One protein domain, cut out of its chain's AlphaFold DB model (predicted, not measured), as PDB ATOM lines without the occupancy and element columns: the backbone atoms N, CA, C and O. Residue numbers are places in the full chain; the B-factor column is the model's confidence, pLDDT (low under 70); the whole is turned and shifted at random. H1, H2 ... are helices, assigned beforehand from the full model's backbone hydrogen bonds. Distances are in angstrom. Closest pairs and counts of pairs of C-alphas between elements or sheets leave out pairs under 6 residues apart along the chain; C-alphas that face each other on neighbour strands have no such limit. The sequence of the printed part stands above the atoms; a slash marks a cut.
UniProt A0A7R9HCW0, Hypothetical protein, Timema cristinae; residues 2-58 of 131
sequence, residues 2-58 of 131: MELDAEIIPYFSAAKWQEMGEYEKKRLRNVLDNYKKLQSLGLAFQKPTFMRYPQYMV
ATOM      1  N   MET A   2     188.821 195.679 241.520       61.22
ATOM      2  CA  MET A   2     187.586 196.017 242.266       61.22
ATOM      3  C   MET A   2     187.443 197.510 242.629       61.22
ATOM      4  O   MET A   2     186.416 197.923 243.147       61.22
ATOM      5  N   GLU A   3     188.459 198.335 242.371       69.00
ATOM      6  CA  GLU A   3     188.522 199.712 242.891       69.00
ATOM      7  C   GLU A   3     187.524 200.663 242.208       69.00
ATOM      8  O   GLU A   3     186.958 201.537 242.850       69.00
ATOM      9  N   LEU A   4     187.216 200.426 240.928       75.31
ATOM     10  CA  LEU A   4     186.206 201.200 240.194       75.31
ATOM     11  C   LEU A   4     184.769 200.832 240.582       75.31
ATOM     12  O   LEU A   4     183.873 201.646 240.386       75.31
ATOM     13  N   ASP A   5     184.529 199.640 241.135       83.00
ATOM     14  CA  ASP A   5     183.171 199.231 241.509       83.00
ATOM     15  C   ASP A   5     182.649 200.065 242.678       83.00
ATOM     16  O   ASP A   5     181.503 200.501 242.645       83.00
ATOM     17  N   ALA A   6     183.505 200.383 243.653       86.25
ATOM     18  CA  ALA A   6     183.148 201.239 244.785       86.25
ATOM     19  C   ALA A   6     182.671 202.637 244.356       86.25
ATOM     20  O   ALA A   6     181.865 203.258 245.043       86.25
ATOM     21  N   GLU A   7     183.143 203.122 243.208       89.19
ATOM     22  CA  GLU A   7     182.766 204.429 242.676       89.19
ATOM     23  C   GLU A   7     181.574 204.379 241.724       89.19
ATOM     24  O   GLU A   7     180.911 205.394 241.533       89.19
ATOM     25  N   ILE A   8     181.299 203.226 241.115       90.62
ATOM     26  CA  ILE A   8     180.197 203.059 240.161       90.62
ATOM     27  C   ILE A   8     178.917 202.648 240.879       90.62
ATOM     28  O   ILE A   8     177.860 203.191 240.574       90.62
ATOM     29  N   ILE A   9     179.010 201.736 241.851       89.94
ATOM     30  CA  ILE A   9     177.869 201.194 242.600       89.94
ATOM     31  C   ILE A   9     176.945 202.281 243.180       89.94
ATOM     32  O   ILE A   9     175.739 202.101 243.063       89.94
ATOM     33  N   PRO A  10     177.426 203.415 243.732       89.94
ATOM     34  CA  PRO A  10     176.546 204.459 244.269       89.94
ATOM     35  C   PRO A  10     175.578 205.082 243.251       89.94
ATOM     36  O   PRO A  10     174.618 205.731 243.654       89.94
ATOM     37  N   TYR A  11     175.825 204.909 241.947       90.00
ATOM     38  CA  TYR A  11     174.941 205.386 240.879       90.00
ATOM     39  C   TYR A  11     173.832 204.391 240.509       90.00
ATOM     40  O   TYR A  11     173.012 204.701 239.649       90.00
ATOM     41  N   PHE A  12     173.806 203.205 241.121       89.00
ATOM     42  CA  PHE A  12     172.852 202.142 240.813       89.00
ATOM     43  C   PHE A  12     172.211 201.599 242.089       89.00
ATOM     44  O   PHE A  12     172.826 201.568 243.156       89.00
ATOM     45  N   SER A  13     170.981 201.099 241.977       89.00
ATOM     46  CA  SER A  13     170.402 200.289 243.045       89.00
ATOM     47  C   SER A  13     171.176 198.970 243.174       89.00
ATOM     48  O   SER A  13     171.712 198.436 242.195       89.00
ATOM     49  N   ALA A  14     171.237 198.416 244.386       88.00
ATOM     50  CA  ALA A  14     171.919 197.143 244.614       88.00
ATOM     51  C   ALA A  14     171.294 196.008 243.781       88.00
ATOM     52  O   ALA A  14     172.029 195.193 243.227       88.00
ATOM     53  N   ALA A  15     169.962 195.995 243.642       88.81
ATOM     54  CA  ALA A  15     169.235 195.029 242.818       88.81
ATOM     55  C   ALA A  15     169.653 195.123 241.344       88.81
ATOM     56  O   ALA A  15     170.101 194.129 240.770       88.81
ATOM     57  N   LYS A  16     169.635 196.333 240.768       88.44
ATOM     58  CA  LYS A  16     170.031 196.546 239.373       88.44
ATOM     59  C   LYS A  16     171.483 196.174 239.124       88.44
ATOM     60  O   LYS A  16     171.807 195.515 238.139       88.44
ATOM     61  N   TRP A  17     172.381 196.567 240.024       89.62
ATOM     62  CA  TRP A  17     173.794 196.232 239.884       89.62
ATOM     63  C   TRP A  17     174.032 194.719 239.925       89.62
ATOM     64  O   TRP A  17     174.897 194.221 239.210       89.62
ATOM     65  N   GLN A  18     173.279 193.964 240.729       90.69
ATOM     66  CA  GLN A  18     173.370 192.501 240.735       90.69
ATOM     67  C   GLN A  18     172.820 191.890 239.442       90.69
ATOM     68  O   GLN A  18     173.472 191.010 238.882       90.69
ATOM     69  N   GLU A  19     171.700 192.408 238.935       92.06
ATOM     70  CA  GLU A  19     171.080 191.985 237.673       92.06
ATOM     71  C   GLU A  19     171.999 192.217 236.458       92.06
ATOM     72  O   GLU A  19     172.039 191.412 235.526       92.06
ATOM     73  N   MET A  20     172.789 193.295 236.466       91.31
ATOM     74  CA  MET A  20     173.692 193.615 235.362       91.31
ATOM     75  C   MET A  20     174.727 192.514 235.101       91.31
ATOM     76  O   MET A  20     175.520 192.131 235.971       91.31
ATOM     77  N   GLY A  21     174.809 192.097 233.837       94.31
ATOM     78  CA  GLY A  21     175.843 191.186 233.361       94.31
ATOM     79  C   GLY A  21     177.257 191.771 233.467       94.31
ATOM     80  O   GLY A  21     177.474 192.986 233.471       94.31
ATOM     81  N   GLU A  22     178.261 190.893 233.501       93.44
ATOM     82  CA  GLU A  22     179.674 191.279 233.629       93.44
ATOM     83  C   GLU A  22     180.154 192.210 232.510       93.44
ATOM     84  O   GLU A  22     180.974 193.103 232.744       93.44
ATOM     85  N   TYR A  23     179.640 192.015 231.294       94.69
ATOM     86  CA  TYR A  23     179.974 192.862 230.154       94.69
ATOM     87  C   TYR A  23     179.505 194.305 230.366       94.69
ATOM     88  O   TYR A  23     180.281 195.232 230.127       94.69
ATOM     89  N   GLU A  24     178.286 194.503 230.873       94.00
ATOM     90  CA  GLU A  24     177.758 195.842 231.142       94.00
ATOM     91  C   GLU A  24     178.534 196.511 232.278       94.00
ATOM     92  O   GLU A  24     178.994 197.643 232.138       94.00
ATOM     93  N   LYS A  25     178.835 195.768 233.349       93.25
ATOM     94  CA  LYS A  25     179.720 196.241 234.426       93.25
ATOM     95  C   LYS A  25     181.081 196.679 233.883       93.25
ATOM     96  O   LYS A  25     181.578 197.753 234.215       93.25
ATOM     97  N   LYS A  26     181.690 195.888 232.991       94.38
ATOM     98  CA  LYS A  26     182.956 196.240 232.327       94.38
ATOM     99  C   LYS A  26     182.821 197.489 231.453       94.38
ATOM    100  O   LYS A  26     183.716 198.334 231.468       94.38
ATOM    101  N   ARG A  27     181.723 197.626 230.710       95.31
ATOM    102  CA  ARG A  27     181.432 198.812 229.897       95.31
ATOM    103  C   ARG A  27     181.345 200.063 230.772       95.31
ATOM    104  O   ARG A  27     182.020 201.043 230.469       95.31
ATOM    105  N   LEU A  28     180.599 200.013 231.873       94.25
ATOM    106  CA  LEU A  28     180.451 201.128 232.815       94.25
ATOM    107  C   LEU A  28     181.787 201.520 233.458       94.25
ATOM    108  O   LEU A  28     182.119 202.705 233.503       94.25
ATOM    109  N   ARG A  29     182.614 200.536 233.841       94.12
ATOM    110  CA  ARG A  29     183.990 200.769 234.317       94.12
ATOM    111  C   ARG A  29     184.834 201.522 233.303       94.12
ATOM    112  O   ARG A  29     185.470 202.511 233.656       94.12
ATOM    113  N   ASN A  30     184.807 201.092 232.044       94.75
ATOM    114  CA  ASN A  30     185.561 201.752 230.981       94.75
ATOM    115  C   ASN A  30     185.087 203.192 230.757       94.75
ATOM    116  O   ASN A  30     185.906 204.077 230.525       94.75
ATOM    117  N   VAL A  31     183.776 203.439 230.826       94.88
ATOM    118  CA  VAL A  31     183.225 204.793 230.682       94.88
ATOM    119  C   VAL A  31     183.680 205.692 231.831       94.88
ATOM    120  O   VAL A  31     184.127 206.808 231.567       94.88
ATOM    121  N   LEU A  32     183.628 205.215 233.080       94.50
ATOM    122  CA  LEU A  32     184.091 205.987 234.236       94.50
ATOM    123  C   LEU A  32     185.598 206.273 234.163       94.50
ATOM    124  O   LEU A  32     186.021 207.411 234.358       94.50
ATOM    125  N   ASP A  33     186.404 205.259 233.854       94.62
ATOM    126  CA  ASP A  33     187.859 205.393 233.741       94.62
ATOM    127  C   ASP A  33     188.245 206.392 232.638       94.62
ATOM    128  O   ASP A  33     189.050 207.299 232.851       94.62
ATOM    129  N   ASN A  34     187.594 206.310 231.475       94.69
ATOM    130  CA  ASN A  34     187.801 207.275 230.399       94.69
ATOM    131  C   ASN A  34     187.398 208.692 230.816       94.69
ATOM    132  O   ASN A  34     188.147 209.632 230.564       94.69
ATOM    133  N   TYR A  35     186.251 208.856 231.478       95.44
ATOM    134  CA  TYR A  35     185.799 210.163 231.952       95.44
ATOM    135  C   TYR A  35     186.811 210.810 232.907       95.44
ATOM    136  O   TYR A  35     187.181 211.970 232.728       95.44
ATOM    137  N   LYS A  36     187.333 210.044 233.868       93.50
ATOM    138  CA  LYS A  36     188.370 210.511 234.796       93.50
ATOM    139  C   LYS A  36     189.679 210.851 234.101       93.50
ATOM    140  O   LYS A  36     190.286 211.871 234.413       93.50
ATOM    141  N   LYS A  37     190.114 210.034 233.137       95.19
ATOM    142  CA  LYS A  37     191.310 210.341 232.338       95.19
ATOM    143  C   LYS A  37     191.143 211.666 231.608       95.19
ATOM    144  O   LYS A  37     192.035 212.505 231.672       95.19
ATOM    145  N   LEU A  38     189.990 211.897 230.986       95.25
ATOM    146  CA  LEU A  38     189.704 213.167 230.321       95.25
ATOM    147  C   LEU A  38     189.709 214.349 231.301       95.25
ATOM    148  O   LEU A  38     190.312 215.375 230.993       95.25
ATOM    149  N   GLN A  39     189.139 214.189 232.500       94.00
ATOM    150  CA  GLN A  39     189.238 215.209 233.550       94.00
ATOM    151  C   GLN A  39     190.689 215.475 233.970       94.00
ATOM    152  O   GLN A  39     191.077 216.631 234.112       94.00
ATOM    153  N   SER A  40     191.503 214.428 234.135       96.00
ATOM    154  CA  SER A  40     192.913 214.562 234.534       96.00
ATOM    155  C   SER A  40     193.755 215.314 233.499       96.00
ATOM    156  O   SER A  40     194.713 215.995 233.850       96.00
ATOM    157  N   LEU A  41     193.352 215.250 232.227       96.38
ATOM    158  CA  LEU A  41     193.934 216.019 231.128       96.38
ATOM    159  C   LEU A  41     193.430 217.474 231.072       96.38
ATOM    160  O   LEU A  41     193.782 218.204 230.148       96.38
ATOM    161  N   GLY A  42     192.595 217.904 232.025       95.75
ATOM    162  CA  GLY A  42     192.007 219.245 232.066       95.75
ATOM    163  C   GLY A  42     190.908 219.469 231.028       95.75
ATOM    164  O   GLY A  42     190.536 220.611 230.760       95.75
ATOM    165  N   LEU A  43     190.388 218.401 230.417       93.19
ATOM    166  CA  LEU A  43     189.364 218.514 229.391       93.19
ATOM    167  C   LEU A  43     187.970 218.496 230.025       93.19
ATOM    168  O   LEU A  43     187.592 217.561 230.735       93.19
ATOM    169  N   ALA A  44     187.180 219.525 229.726       88.62
ATOM    170  CA  ALA A  44     185.790 219.606 230.150       88.62
ATOM    171  C   ALA A  44     184.912 218.729 229.247       88.62
ATOM    172  O   ALA A  44     184.619 219.084 228.105       88.62
ATOM    173  N   PHE A  45     184.477 217.587 229.772       88.56
ATOM    174  CA  PHE A  45     183.528 216.704 229.104       88.56
ATOM    175  C   PHE A  45     182.222 216.594 229.876       88.56
ATOM    176  O   PHE A  45     182.171 216.733 231.102       88.56
ATOM    177  N   GLN A  46     181.161 216.300 229.127       91.69
ATOM    178  CA  GLN A  46     179.864 215.975 229.697       91.69
ATOM    179  C   GLN A  46     179.987 214.764 230.624       91.69
ATOM    180  O   GLN A  46     180.692 213.799 230.317       91.69
ATOM    181  N   LYS A  47     179.300 214.829 231.768       92.81
ATOM    182  CA  LYS A  47     179.213 213.696 232.691       92.81
ATOM    183  C   LYS A  47     178.549 212.508 231.978       92.81
ATOM    184  O   LYS A  47     177.575 212.727 231.253       92.81
ATOM    185  N   PRO A  48     179.035 211.274 232.190       93.19
ATOM    186  CA  PRO A  48     178.366 210.069 231.719       93.19
ATOM    187  C   PRO A  48     176.890 210.033 232.124       93.19
ATOM    188  O   PRO A  48     176.529 210.500 233.206       93.19
ATOM    189  N   THR A  49     176.047 209.433 231.282       90.88
ATOM    190  CA  THR A  49     174.589 209.388 231.477       90.88
ATOM    191  C   THR A  49     174.200 208.843 232.854       90.88
ATOM    192  O   THR A  49     173.436 209.491 233.561       90.88
ATOM    193  N   PHE A  50     174.808 207.730 233.280       89.50
ATOM    194  CA  PHE A  50     174.538 207.108 234.584       89.50
ATOM    195  C   PHE A  50     174.971 207.966 235.788       89.50
ATOM    196  O   PHE A  50     174.475 207.769 236.886       89.50
ATOM    197  N   MET A  51     175.872 208.939 235.599       91.12
ATOM    198  CA  MET A  51     176.254 209.888 236.657       91.12
ATOM    199  C   MET A  51     175.346 211.118 236.698       91.12
ATOM    200  O   MET A  51     175.232 211.768 237.734       91.12
ATOM    201  N   ARG A  52     174.771 211.503 235.554       88.56
ATOM    202  CA  ARG A  52     173.903 212.683 235.456       88.56
ATOM    203  C   ARG A  52     172.490 212.380 235.945       88.56
ATOM    204  O   ARG A  52     171.827 213.273 236.457       88.56
ATOM    205  N   TYR A  53     172.072 211.132 235.804       81.75
ATOM    206  CA  TYR A  53     170.706 210.718 236.048       81.75
ATOM    207  C   TYR A  53     170.703 209.336 236.714       81.75
ATOM    208  O   TYR A  53     170.639 208.305 236.040       81.75
ATOM    209  N   PRO A  54     170.789 209.306 238.049       66.69
ATOM    210  CA  PRO A  54     170.737 208.059 238.807       66.69
ATOM    211  C   PRO A  54     169.360 207.365 238.739       66.69
ATOM    212  O   PRO A  54     169.229 206.230 239.181       66.69
ATOM    213  N   GLN A  55     168.344 208.032 238.177       56.88
ATOM    214  CA  GLN A  55     166.949 207.578 238.094       56.88
ATOM    215  C   GLN A  55     166.687 206.533 236.993       56.88
ATOM    216  O   GLN A  55     165.713 205.804 237.080       56.88
ATOM    217  N   TYR A  56     167.542 206.399 235.972       51.78
ATOM    218  CA  TYR A  56     167.220 205.586 234.782       51.78
ATOM    219  C   TYR A  56     167.195 204.068 234.976       51.78
ATOM    220  O   TYR A  56     167.089 203.344 233.991       51.78
ATOM    221  N   MET A  57     167.382 203.565 236.195       54.69
ATOM    222  CA  MET A  57     167.395 202.123 236.445       54.69
ATOM    223  C   MET A  57     166.769 201.736 237.788       54.69
ATOM    224  O   MET A  57     167.158 200.731 238.388       54.69
ATOM    225  N   VAL A  58     165.848 202.567 238.277       51.56
ATOM    226  CA  VAL A  58     164.767 202.104 239.151       51.56
ATOM    227  C   VAL A  58     163.753 201.447 238.217       51.56
ATOM    228  O   VAL A  58     163.575 201.940 237.105       51.56
TER     229      VAL A  58
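What this domain is: This is residues 2 to 58 of the 131 residues of the protein "Hypothetical protein" of Timema cristinae (UniProt A0A7R9HCW0). One long helix, H3, makes the long axis, and the short helix H1 crosses it at about a right angle partway along. H2 sits to one side of H1, its Trp 17 nearest to Ile 9 of H1, while the chain after H3 folds back to bring the short helix H4 near both H3 and H1. The printed part has 57 residues with four named helices in the order H1, H2, H3, H4 and no named strand; the class is all helix. It is compact, with a radius of gyration of the C-alphas of 11.7 A, and only just elongated, spanning 35 by 23 by 16 A.

Where its parts are: H3, residues 22 to 40, is 26.8 A long, from C-alpha 22 at (179.674, 191.279, 233.629) to C-alpha 40 at (192.913, 214.562, 234.534). H1 covers residues 5 to 11, 10.3 A, beginning at C-alpha 5 at (183.171, 199.231, 241.509). H2 covers residues 14 to 19, 8.7 A. H4, residues 49 to 52, is 5.2 A long.

How they stand to each other: H3 touches H1 with residues 28 to 32 alone, about perpendicular at 87 degrees; the closest C-alphas are those of Ile 8 and Arg 29, 7.3 A apart. H1 and H2 are close but not clearly touching, the closest C-alphas being Ile 9 and Trp 17 at 7.0 A. H1 and H4 are also close but not clearly touching, with the C-alphas of Tyr 11 and Met 51 closest at 6.3 A. H3 and H4 are near each other. H2 and H4 are apart. In H2 and H3 every O i to N i+4 pair is within hydrogen-bond range; in H1 1 of 3 is, beside 2 of 4 O i to N i+3 pairs, and H4 is too short for an O i to N i+4 pair.

The domain as a whole: The farthest C-alphas, Ala 15 and Gly 42, are 34.9 A apart. The printed part has no cut and no long link. Mean pLDDT of the printed part is 87.5; residues 2 to 3 and 54 to 58 are under 70.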